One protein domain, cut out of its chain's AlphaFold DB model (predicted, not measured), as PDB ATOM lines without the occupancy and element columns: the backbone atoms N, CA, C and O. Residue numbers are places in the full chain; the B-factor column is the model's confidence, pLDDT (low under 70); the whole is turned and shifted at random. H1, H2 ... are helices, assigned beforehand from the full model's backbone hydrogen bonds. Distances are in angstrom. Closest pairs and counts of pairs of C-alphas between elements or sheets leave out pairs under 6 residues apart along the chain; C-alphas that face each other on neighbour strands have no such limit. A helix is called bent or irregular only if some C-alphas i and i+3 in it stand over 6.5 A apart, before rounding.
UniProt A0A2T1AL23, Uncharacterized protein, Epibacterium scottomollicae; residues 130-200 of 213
ATOM      1  N   ALA A 130     -12.331 -51.397 -35.822       96.31
ATOM      2  CA  ALA A 130     -13.364 -52.318 -35.362       96.31
ATOM      3  C   ALA A 130     -13.117 -53.753 -35.859       96.31
ATOM      4  O   ALA A 130     -13.097 -54.683 -35.050       96.31
ATOM      5  N   GLU A 131     -12.838 -53.933 -37.153       97.31
ATOM      6  CA  GLU A 131     -12.543 -55.256 -37.723       97.31
ATOM      7  C   GLU A 131     -11.220 -55.835 -37.191       97.31
ATOM      8  O   GLU A 131     -11.124 -57.033 -36.924       97.31
ATOM      9  N   ILE A 132     -10.200 -54.993 -36.968       97.44
ATOM     10  CA  ILE A 132      -8.947 -55.417 -36.320       97.44
ATOM     11  C   ILE A 132      -9.201 -55.877 -34.876       97.44
ATOM     12  O   ILE A 132      -8.643 -56.890 -34.446       97.44
ATOM     13  N   ALA A 133     -10.031 -55.160 -34.113       96.44
ATOM     14  CA  ALA A 133     -10.366 -55.518 -32.736       96.44
ATOM     15  C   ALA A 133     -11.095 -56.870 -32.656       96.44
ATOM     16  O   ALA A 133     -10.764 -57.703 -31.802       96.44
ATOM     17  N   GLU A 134     -12.024 -57.107 -33.583       96.19
ATOM     18  CA  GLU A 134     -12.739 -58.375 -33.725       96.19
ATOM     19  C   GLU A 134     -11.789 -59.519 -34.107       96.19
ATOM     20  O   GLU A 134     -11.727 -60.523 -33.395       96.19
ATOM     21  N   ALA A 135     -10.969 -59.347 -35.151       95.31
ATOM     22  CA  ALA A 135      -9.985 -60.348 -35.577       95.31
ATOM     23  C   ALA A 135      -8.960 -60.669 -34.474       95.31
ATOM     24  O   ALA A 135      -8.513 -61.808 -34.314       95.31
ATOM     25  N   GLY A 136      -8.605 -59.670 -33.666       94.88
ATOM     26  CA  GLY A 136      -7.748 -59.826 -32.498       94.88
ATOM     27  C   GLY A 136      -8.432 -60.465 -31.284       94.88
ATOM     28  O   GLY A 136      -7.768 -60.676 -30.264       94.88
ATOM     29  N   ASN A 137      -9.730 -60.783 -31.359       93.94
ATOM     30  CA  ASN A 137     -10.555 -61.285 -30.258       93.94
ATOM     31  C   ASN A 137     -10.433 -60.427 -28.984       93.94
ATOM     32  O   ASN A 137     -10.344 -60.961 -27.876       93.94
ATOM     33  N   ASN A 138     -10.360 -59.099 -29.135       88.19
ATOM     34  CA  ASN A 138     -10.168 -58.144 -28.035       88.19
ATOM     35  C   ASN A 138      -8.894 -58.372 -27.191       88.19
ATOM     36  O   ASN A 138      -8.807 -57.921 -26.047       88.19
ATOM     37  N   LYS A 139      -7.884 -59.068 -27.729       94.62
ATOM     38  CA  LYS A 139      -6.594 -59.286 -27.057       94.62
ATOM     39  C   LYS A 139      -5.577 -58.251 -27.532       94.62
ATOM     40  O   LYS A 139      -5.358 -58.103 -28.732       94.62
ATOM     41  N   SER A 140      -4.880 -57.611 -26.592       95.44
ATOM     42  CA  SER A 140      -3.950 -56.510 -26.885       95.44
ATOM     43  C   SER A 140      -2.845 -56.875 -27.877       95.44
ATOM     44  O   SER A 140      -2.654 -56.149 -28.846       95.44
ATOM     45  N   LEU A 141      -2.160 -58.012 -27.687       96.38
ATOM     46  CA  LEU A 141      -1.054 -58.422 -28.562       96.38
ATOM     47  C   LEU A 141      -1.490 -58.585 -30.037       96.38
ATOM     48  O   LEU A 141      -0.896 -57.916 -30.876       96.38
ATOM     49  N   PRO A 142      -2.511 -59.405 -30.380       97.44
ATOM     50  CA  PRO A 142      -3.005 -59.501 -31.755       97.44
ATOM     51  C   PRO A 142      -3.415 -58.154 -32.356       97.44
ATOM     52  O   PRO A 142      -2.991 -57.838 -33.463       97.44
ATOM     53  N   ILE A 143      -4.177 -57.341 -31.615       97.75
ATOM     54  CA  ILE A 143      -4.650 -56.030 -32.087       97.75
ATOM     55  C   ILE A 143      -3.468 -55.120 -32.416       97.75
ATOM     56  O   ILE A 143      -3.374 -54.582 -33.516       97.75
ATOM     57  N   CYS A 144      -2.526 -54.978 -31.484       97.38
ATOM     58  CA  CYS A 144      -1.373 -54.104 -31.666       97.38
ATOM     59  C   CYS A 144      -0.446 -54.617 -32.774       97.38
ATOM     60  O   CYS A 144       0.079 -53.815 -33.538       97.38
ATOM     61  N   ALA A 145      -0.281 -55.938 -32.914       97.44
ATOM     62  CA  ALA A 145       0.523 -56.521 -33.987       97.44
ATOM     63  C   ALA A 145      -0.119 -56.282 -35.362       97.44
ATOM     64  O   ALA A 145       0.577 -55.921 -36.306       97.44
ATOM     65  N   MET A 146      -1.444 -56.410 -35.475       97.44
ATOM     66  CA  MET A 146      -2.182 -56.090 -36.704       97.44
ATOM     67  C   MET A 146      -2.076 -54.601 -37.057       97.44
ATOM     68  O   MET A 146      -1.815 -54.267 -38.211       97.44
ATOM     69  N   ILE A 147      -2.190 -53.705 -36.068       95.94
ATOM     70  CA  ILE A 147      -1.971 -52.261 -36.259       95.94
ATOM     71  C   ILE A 147      -0.526 -51.978 -36.707       95.94
ATOM     72  O   ILE A 147      -0.317 -51.183 -37.621       95.94
ATOM     73  N   ALA A 148       0.469 -52.629 -36.099       94.69
ATOM     74  CA  ALA A 148       1.886 -52.478 -36.441       94.69
ATOM     75  C   ALA A 148       2.224 -52.997 -37.851       94.69
ATOM     76  O   ALA A 148       3.094 -52.448 -38.528       94.69
ATOM     77  N   ALA A 149       1.542 -54.056 -38.294       94.62
ATOM     78  CA  ALA A 149       1.700 -54.643 -39.622       94.62
ATOM     79  C   ALA A 149       1.000 -53.831 -40.732       94.62
ATOM     80  O   ALA A 149       1.283 -54.029 -41.918       94.62
ATOM     81  N   LEU A 150       0.092 -52.917 -40.371       92.62
ATOM     82  CA  LEU A 150      -0.693 -52.128 -41.316       92.62
ATOM     83  C   LEU A 150       0.180 -51.100 -42.055       92.62
ATOM     84  O   LEU A 150       0.743 -50.181 -41.461       92.62
ATOM     85  N   LYS A 151       0.234 -51.214 -43.387       84.44
ATOM     86  CA  LYS A 151       1.015 -50.311 -44.257       84.44
ATOM     87  C   LYS A 151       0.310 -48.986 -44.578       84.44
ATOM     88  O   LYS A 151       0.972 -48.022 -44.941       84.44
ATOM     89  N   GLY A 152      -1.020 -48.954 -44.497       86.06
ATOM     90  CA  GLY A 152      -1.854 -47.786 -44.810       86.06
ATOM     91  C   GLY A 152      -2.321 -47.033 -43.562       86.06
ATOM     92  O   GLY A 152      -1.908 -47.398 -42.462       86.06
ATOM     93  N   PRO A 153      -3.173 -46.000 -43.694       89.06
ATOM     94  CA  PRO A 153      -3.789 -45.308 -42.556       89.06
ATOM     95  C   PRO A 153      -4.716 -46.245 -41.767       89.06
ATOM     96  O   PRO A 153      -5.279 -47.171 -42.340       89.06
ATOM     97  N   LEU A 154      -4.874 -45.992 -40.463       92.06
ATOM     98  CA  LEU A 154      -5.837 -46.697 -39.605       92.06
ATOM     99  C   LEU A 154      -7.128 -45.872 -39.531       92.06
ATOM    100  O   LEU A 154      -7.059 -44.674 -39.264       92.06
ATOM    101  N   ASN A 155      -8.279 -46.500 -39.754       92.31
ATOM    102  CA  ASN A 155      -9.587 -45.880 -39.583       92.31
ATOM    103  C   ASN A 155     -10.073 -46.066 -38.139       92.31
ATOM    104  O   ASN A 155     -10.223 -47.194 -37.675       92.31
ATOM    105  N   PHE A 156     -10.332 -44.966 -37.433       91.88
ATOM    106  CA  PHE A 156     -10.826 -44.973 -36.053       91.88
ATOM    107  C   PHE A 156     -12.362 -45.029 -36.035       91.88
ATOM    108  O   PHE A 156     -13.033 -44.057 -35.708       91.88
ATOM    109  N   ASP A 157     -12.921 -46.178 -36.410       93.06
ATOM    110  CA  ASP A 157     -14.367 -46.419 -36.553       93.06
ATOM    111  C   ASP A 157     -15.026 -47.097 -35.340       93.06
ATOM    112  O   ASP A 157     -16.172 -47.547 -35.406       93.06
ATOM    113  N   LEU A 158     -14.332 -47.124 -34.202       91.56
ATOM    114  CA  LEU A 158     -14.926 -47.498 -32.922       91.56
ATOM    115  C   LEU A 158     -15.600 -46.287 -32.252       91.56
ATOM    116  O   LEU A 158     -15.077 -45.173 -32.320       91.56
ATOM    117  N   PRO A 159     -16.722 -46.486 -31.533       92.00
ATOM    118  CA  PRO A 159     -17.322 -45.447 -30.704       92.00
ATOM    119  C   PRO A 159     -16.318 -44.822 -29.725       92.00
ATOM    120  O   PRO A 159     -15.530 -45.533 -29.096       92.00
ATOM    121  N   TYR A 160     -16.418 -43.504 -29.522       90.56
ATOM    122  CA  TYR A 160     -15.569 -42.736 -28.598       90.56
ATOM    123  C   TYR A 160     -15.462 -43.374 -27.203       90.56
ATOM    124  O   TYR A 160     -14.381 -43.449 -26.622       90.56
ATOM    125  N   GLU A 161     -16.578 -43.897 -26.689       90.44
ATOM    126  CA  GLU A 161     -16.648 -44.558 -25.384       90.44
ATOM    127  C   GLU A 161     -15.757 -45.801 -25.280       90.44
ATOM    128  O   GLU A 161     -15.207 -46.057 -24.214       90.44
ATOM    129  N   LEU A 162     -15.573 -46.548 -26.374       91.88
ATOM    130  CA  LEU A 162     -14.662 -47.694 -26.403       91.88
ATOM    131  C   LEU A 162     -13.210 -47.238 -26.554       91.88
ATOM    132  O   LEU A 162     -12.323 -47.755 -25.873       91.88
ATOM    133  N   LEU A 163     -12.972 -46.230 -27.398       92.81
ATOM    134  CA  LEU A 163     -11.645 -45.660 -27.622       92.81
ATOM    135  C   LEU A 163     -11.040 -45.110 -26.323       92.81
ATOM    136  O   LEU A 163      -9.893 -45.435 -25.997       92.81
ATOM    137  N   ARG A 164     -11.815 -44.350 -25.538       92.38
ATOM    138  CA  ARG A 164     -11.343 -43.739 -24.281       92.38
ATOM    139  C   ARG A 164     -11.017 -44.751 -23.177       92.38
ATOM    140  O   ARG A 164     -10.292 -44.409 -22.252       92.38
ATOM    141  N   THR A 165     -11.557 -45.969 -23.241       94.19
ATOM    142  CA  THR A 165     -11.307 -47.042 -22.257       94.19
ATOM    143  C   THR A 165     -10.302 -48.081 -22.752       94.19
ATOM    144  O   THR A 165     -10.234 -49.184 -22.208       94.19
ATOM    145  N   SER A 166      -9.548 -47.766 -23.807       95.00
ATOM    146  CA  SER A 166      -8.554 -48.683 -24.364       95.00
ATOM    147  C   SER A 166      -7.501 -49.062 -23.310       95.00
ATOM    148  O   SER A 166      -6.960 -48.173 -22.651       95.00
ATOM    149  N   PRO A 167      -7.156 -50.355 -23.160       95.38
ATOM    150  CA  PRO A 167      -6.054 -50.786 -22.301       95.38
ATOM    151  C   PRO A 167      -4.725 -50.109 -22.678       95.38
ATOM    152  O   PRO A 167      -4.534 -49.816 -23.860       95.38
ATOM    153  N   PRO A 168      -3.764 -49.953 -21.743       95.62
ATOM    154  CA  PRO A 168      -2.533 -49.183 -21.969       95.62
ATOM    155  C   PRO A 168      -1.773 -49.538 -23.252       95.62
ATOM    156  O   PRO A 168      -1.428 -48.653 -24.030       95.62
ATOM    157  N   GLN A 169      -1.579 -50.829 -23.542       95.56
ATOM    158  CA  GLN A 169      -0.896 -51.245 -24.768       95.56
ATOM    159  C   GLN A 169      -1.644 -50.785 -26.031       95.56
ATOM    160  O   GLN A 169      -1.035 -50.180 -26.909       95.56
ATOM    161  N   ILE A 170      -2.960 -51.007 -26.108       96.88
ATOM    162  CA  ILE A 170      -3.780 -50.578 -27.253       96.88
ATOM    163  C   ILE A 170      -3.771 -49.049 -27.352       96.88
ATOM    164  O   ILE A 170      -3.495 -48.517 -28.423       96.88
ATOM    165  N   ALA A 171      -3.981 -48.344 -26.235       95.88
ATOM    166  CA  ALA A 171      -3.935 -46.884 -26.167       95.88
ATOM    167  C   ALA A 171      -2.609 -46.323 -26.709       95.88
ATOM    168  O   ALA A 171      -2.624 -45.374 -27.491       95.88
ATOM    169  N   SER A 172      -1.473 -46.948 -26.378       95.38
ATOM    170  CA  SER A 172      -0.152 -46.541 -26.879       95.38
ATOM    171  C   SER A 172      -0.047 -46.631 -28.411       95.38
ATOM    172  O   SER A 172       0.459 -45.713 -29.060       95.38
ATOM    173  N   PHE A 173      -0.597 -47.694 -29.007       95.25
ATOM    174  CA  PHE A 173      -0.605 -47.898 -30.456       95.25
ATOM    175  C   PHE A 173      -1.571 -46.947 -31.158       95.25
ATOM    176  O   PHE A 173      -1.204 -46.344 -32.163       95.25
ATOM    177  N   LEU A 174      -2.778 -46.766 -30.618       94.19
ATOM    178  CA  LEU A 174      -3.761 -45.820 -31.146       94.19
ATOM    179  C   LEU A 174      -3.221 -44.385 -31.127       94.19
ATOM    180  O   LEU A 174      -3.245 -43.714 -32.158       94.19
ATOM    181  N   ARG A 175      -2.636 -43.961 -29.999       92.44
ATOM    182  CA  ARG A 175      -1.972 -42.659 -29.845       92.44
ATOM    183  C   ARG A 175      -0.855 -42.477 -30.868       92.44
ATOM    184  O   ARG A 175      -0.849 -41.488 -31.592       92.44
ATOM    185  N   SER A 176       0.061 -43.440 -30.975       91.12
ATOM    186  CA  SER A 176       1.177 -43.382 -31.930       91.12
ATOM    187  C   SER A 176       0.695 -43.282 -33.380       91.12
ATOM    188  O   SER A 176       1.170 -42.447 -34.147       91.12
ATOM    189  N   ARG A 177      -0.310 -44.077 -33.762       90.00
ATOM    190  CA  ARG A 177      -0.900 -44.031 -35.106       90.00
ATOM    191  C   ARG A 177      -1.555 -42.690 -35.403       90.00
ATOM    192  O   ARG A 177      -1.359 -42.173 -36.498       90.00
ATOM    193  N   MET A 178      -2.286 -42.133 -34.444       88.44
ATOM    194  CA  MET A 178      -2.946 -40.836 -34.570       88.44
ATOM    195  C   MET A 178      -1.940 -39.688 -34.703       88.44
ATOM    196  O   MET A 178      -2.105 -38.839 -35.566       88.44
ATOM    197  N   LEU A 179      -0.853 -39.706 -33.926       86.44
ATOM    198  CA  LEU A 179       0.213 -38.703 -34.020       86.44
ATOM    199  C   LEU A 179       1.007 -38.789 -35.331       86.44
ATOM    200  O   LEU A 179       1.445 -37.767 -35.849       86.44
ATOM    201  N   ARG A 180       1.198 -39.999 -35.878       80.56
ATOM    202  CA  ARG A 180       1.912 -40.221 -37.152       80.56
ATOM    203  C   ARG A 180       1.065 -39.934 -38.391       80.56
ATOM    204  O   ARG A 180       1.619 -39.811 -39.479       80.56
ATOM    205  N   SER A 181      -0.260 -39.926 -38.272       69.56
ATOM    206  CA  SER A 181      -1.135 -39.677 -39.415       69.56
ATOM    207  C   SER A 181      -1.450 -38.186 -39.503       69.56
ATOM    208  O   SER A 181      -1.997 -37.611 -38.574       69.56
ATOM    209  N   ASP A 182      -1.196 -37.560 -40.659       53.59
ATOM    210  CA  ASP A 182      -1.607 -36.171 -40.970       53.59
ATOM    211  C   ASP A 182      -3.145 -35.975 -40.995       53.59
ATOM    212  O   ASP A 182      -3.677 -34.967 -41.472       53.59
ATOM    213  N   ILE A 183      -3.898 -36.962 -40.506       53.59
ATOM    214  CA  ILE A 183      -5.350 -37.014 -40.486       53.59
ATOM    215  C   ILE A 183      -5.834 -36.124 -39.334       53.59
ATOM    216  O   ILE A 183      -6.125 -36.573 -38.232       53.59
ATOM    217  N   ARG A 184      -5.989 -34.829 -39.624       50.50
ATOM    218  CA  ARG A 184      -6.707 -33.837 -38.795       50.50
ATOM    219  C   ARG A 184      -8.231 -34.078 -38.759       50.50
ATOM    220  O   ARG A 184      -8.996 -33.119 -38.814       50.50
ATOM    221  N   GLN A 185      -8.707 -35.326 -38.792       51.94
ATOM    222  CA  GLN A 185     -10.152 -35.606 -38.906       51.94
ATOM    223  C   GLN A 185     -10.892 -35.672 -37.575       51.94
ATOM    224  O   GLN A 185     -12.117 -35.759 -37.562       51.94
ATOM    225  N   LEU A 186     -10.190 -35.533 -36.463       51.84
ATOM    226  CA  LEU A 186     -10.811 -35.422 -35.162       51.84
ATOM    227  C   LEU A 186     -10.168 -34.240 -34.435       51.84
ATOM    228  O   LEU A 186      -8.957 -34.026 -34.498       51.84
ATOM    229  N   ASN A 187     -10.985 -33.452 -33.742       51.34
ATOM    230  CA  ASN A 187     -10.525 -32.517 -32.714       51.34
ATOM    231  C   ASN A 187     -10.017 -33.338 -31.504       51.34
ATOM    232  O   ASN A 187     -10.577 -33.272 -30.414       51.34
ATOM    233  N   ASP A 188      -9.000 -34.172 -31.736       61.72
ATOM    234  CA  ASP A 188      -8.667 -35.393 -30.988       61.72
ATOM    235  C   ASP A 188      -7.687 -35.185 -29.835       61.72
ATOM    236  O   ASP A 188      -7.169 -36.135 -29.243       61.72
ATOM    237  N   SER A 189      -7.436 -33.925 -29.476       69.56
ATOM    238  CA  SER A 189      -6.570 -33.585 -28.350       69.56
ATOM    239  C   SER A 189      -7.037 -34.256 -27.052       69.56
ATOM    240  O   SER A 189      -6.194 -34.634 -26.244       69.56
ATOM    241  N   SER A 190      -8.347 -34.486 -26.878       85.50
ATOM    242  CA  SER A 190      -8.882 -35.175 -25.698       85.50
ATOM    243  C   SER A 190      -8.544 -36.668 -25.662       85.50
ATOM    244  O   SER A 190      -8.182 -37.162 -24.599       85.50
ATOM    245  N   LEU A 191      -8.619 -37.401 -26.783       90.25
ATOM    246  CA  LEU A 191      -8.231 -38.820 -26.814       90.25
ATOM    247  C   LEU A 191      -6.726 -38.984 -26.624       90.25
ATOM    248  O   LEU A 191      -6.305 -39.847 -25.858       90.25
ATOM    249  N   ILE A 192      -5.923 -38.122 -27.253       90.19
ATOM    250  CA  ILE A 192      -4.471 -38.115 -27.055       90.19
ATOM    251  C   ILE A 192      -4.138 -37.866 -25.582       90.19
ATOM    252  O   ILE A 192      -3.299 -38.577 -25.032       90.19
ATOM    253  N   GLU A 193      -4.794 -36.911 -24.919       91.56
ATOM    254  CA  GLU A 193      -4.592 -36.643 -23.492       91.56
ATOM    255  C   GLU A 193      -5.014 -37.836 -22.623       91.56
ATOM    256  O   GLU A 193      -4.231 -38.290 -21.789       91.56
ATOM    257  N   ILE A 194      -6.204 -38.402 -22.861       93.69
ATOM    258  CA  ILE A 194      -6.707 -39.581 -22.140       93.69
ATOM    259  C   ILE A 194      -5.739 -40.757 -22.283       93.69
ATOM    260  O   ILE A 194      -5.369 -41.383 -21.288       93.69
ATOM    261  N   TRP A 195      -5.292 -41.059 -23.502       94.56
ATOM    262  CA  TRP A 195      -4.328 -42.128 -23.738       94.56
ATOM    263  C   TRP A 195      -2.968 -41.814 -23.129       94.56
ATOM    264  O   TRP A 195      -2.370 -42.719 -22.564       94.56
ATOM    265  N   SER A 196      -2.515 -40.557 -23.154       93.38
ATOM    266  CA  SER A 196      -1.267 -40.146 -22.493       93.38
ATOM    267  C   SER A 196      -1.329 -40.391 -20.983       93.38
ATOM    268  O   SER A 196      -0.384 -40.925 -20.417       93.38
ATOM    269  N   GLN A 197      -2.456 -40.092 -20.329       94.31
ATOM    270  CA  GLN A 197      -2.645 -40.432 -18.913       94.31
ATOM    271  C   GLN A 197      -2.761 -41.945 -18.684       94.31
ATOM    272  O   GLN A 197      -2.279 -42.452 -17.679       94.31
ATOM    273  N   THR A 198      -3.381 -42.673 -19.617       95.12
ATOM    274  CA  THR A 198      -3.576 -44.132 -19.523       95.12
ATOM    275  C   THR A 198      -2.262 -44.907 -19.636       95.12
ATOM    276  O   THR A 198      -2.111 -45.952 -19.006       95.12
ATOM    277  N   ILE A 199      -1.322 -44.427 -20.456       95.25
ATOM    278  CA  ILE A 199      -0.020 -45.076 -20.668       95.25
ATOM    279  C   ILE A 199       1.042 -44.629 -19.669       95.25
ATOM    280  O   ILE A 199       2.037 -45.336 -19.524       95.25
ATOM    281  N   LYS A 200       0.838 -43.495 -18.992       93.69
ATOM    282  CA  LYS A 200       1.799 -42.928 -18.048       93.69
ATOM    283  C   LYS A 200       2.198 -43.943 -16.974       93.69
ATOM    284  O   LYS A 200       1.342 -44.639 -16.430       93.69
TER     285      LYS A 200
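AT A GLANCE: This is residues 130 to 200 of the 213 residues of an uncharacterized protein of Epibacterium scottomollicae (UniProt A0A2T1AL23). Three helices, H2, H4 and H5, stand side by side in a slightly bent row with H4 in the middle, and H4 and H5 form a helical hairpin. H1 packs steeply on H2, and both H1 and the short H3 lie on one side of the row. The printed part has 71 residues with five named helices, H1 to H5 in chain order, no named strand, and the class all helix. It is compact, with a radius of gyration of the C-alphas of 11.3 A, and rounded, spanning 28 by 24 by 21 A.

IN THESE COORDINATES: H1, residues 130 to 135, begins at C-alpha 130 (-13.364, -52.318, -35.362) and is 8.7 A long. H2, residues 140 to 149, measures 14.1 A, and H3, residues 160 to 163, 5.0 A. H4, residues 168 to 180, is 18.2 A long. H5, residues 189 to 199, is 15.3 A long and ends at C-alpha 199 (-0.020, -45.076, -20.668).

HOW THE PARTS SIT: H1 touches H2 (closest C-alphas Ala 133 and Ile 143, 5.8 A), opposite ways at a steep tilt of 69.8 degrees, only just short of about perpendicular. H4 touches H2 with residues 169 to 173 alone (Ser 140 and Ile 170, 5.9 A), the same way at a shallow tilt of 21 degrees. H4 and H5, the hairpin, touch (Pro 168 and Ile 199, 5.0 A), opposite ways at a steep tilt of 38 degrees. The packing is mostly crossed, but only just, with 1 of these 3 pairs at a shallow tilt. H3 is close but not clearly touching to H4 (Leu 163 and Ala 171, 7.9 A) and H5 (Leu 163 and Leu 191, 7.7 A). H1 is apart from H3, H4 and H5. Each O i to N i+4 pair is within hydrogen-bond range in H1, H2, H4 and H5; H3 is too short for one.

THE WHOLE: The farthest C-alphas, Asn 137 and Arg 184, are 29.0 A apart. The printed part has no cut and no long link. Its mean pLDDT is 88.6; residues 181 to 189, of which 189 belongs to H5, are under 70.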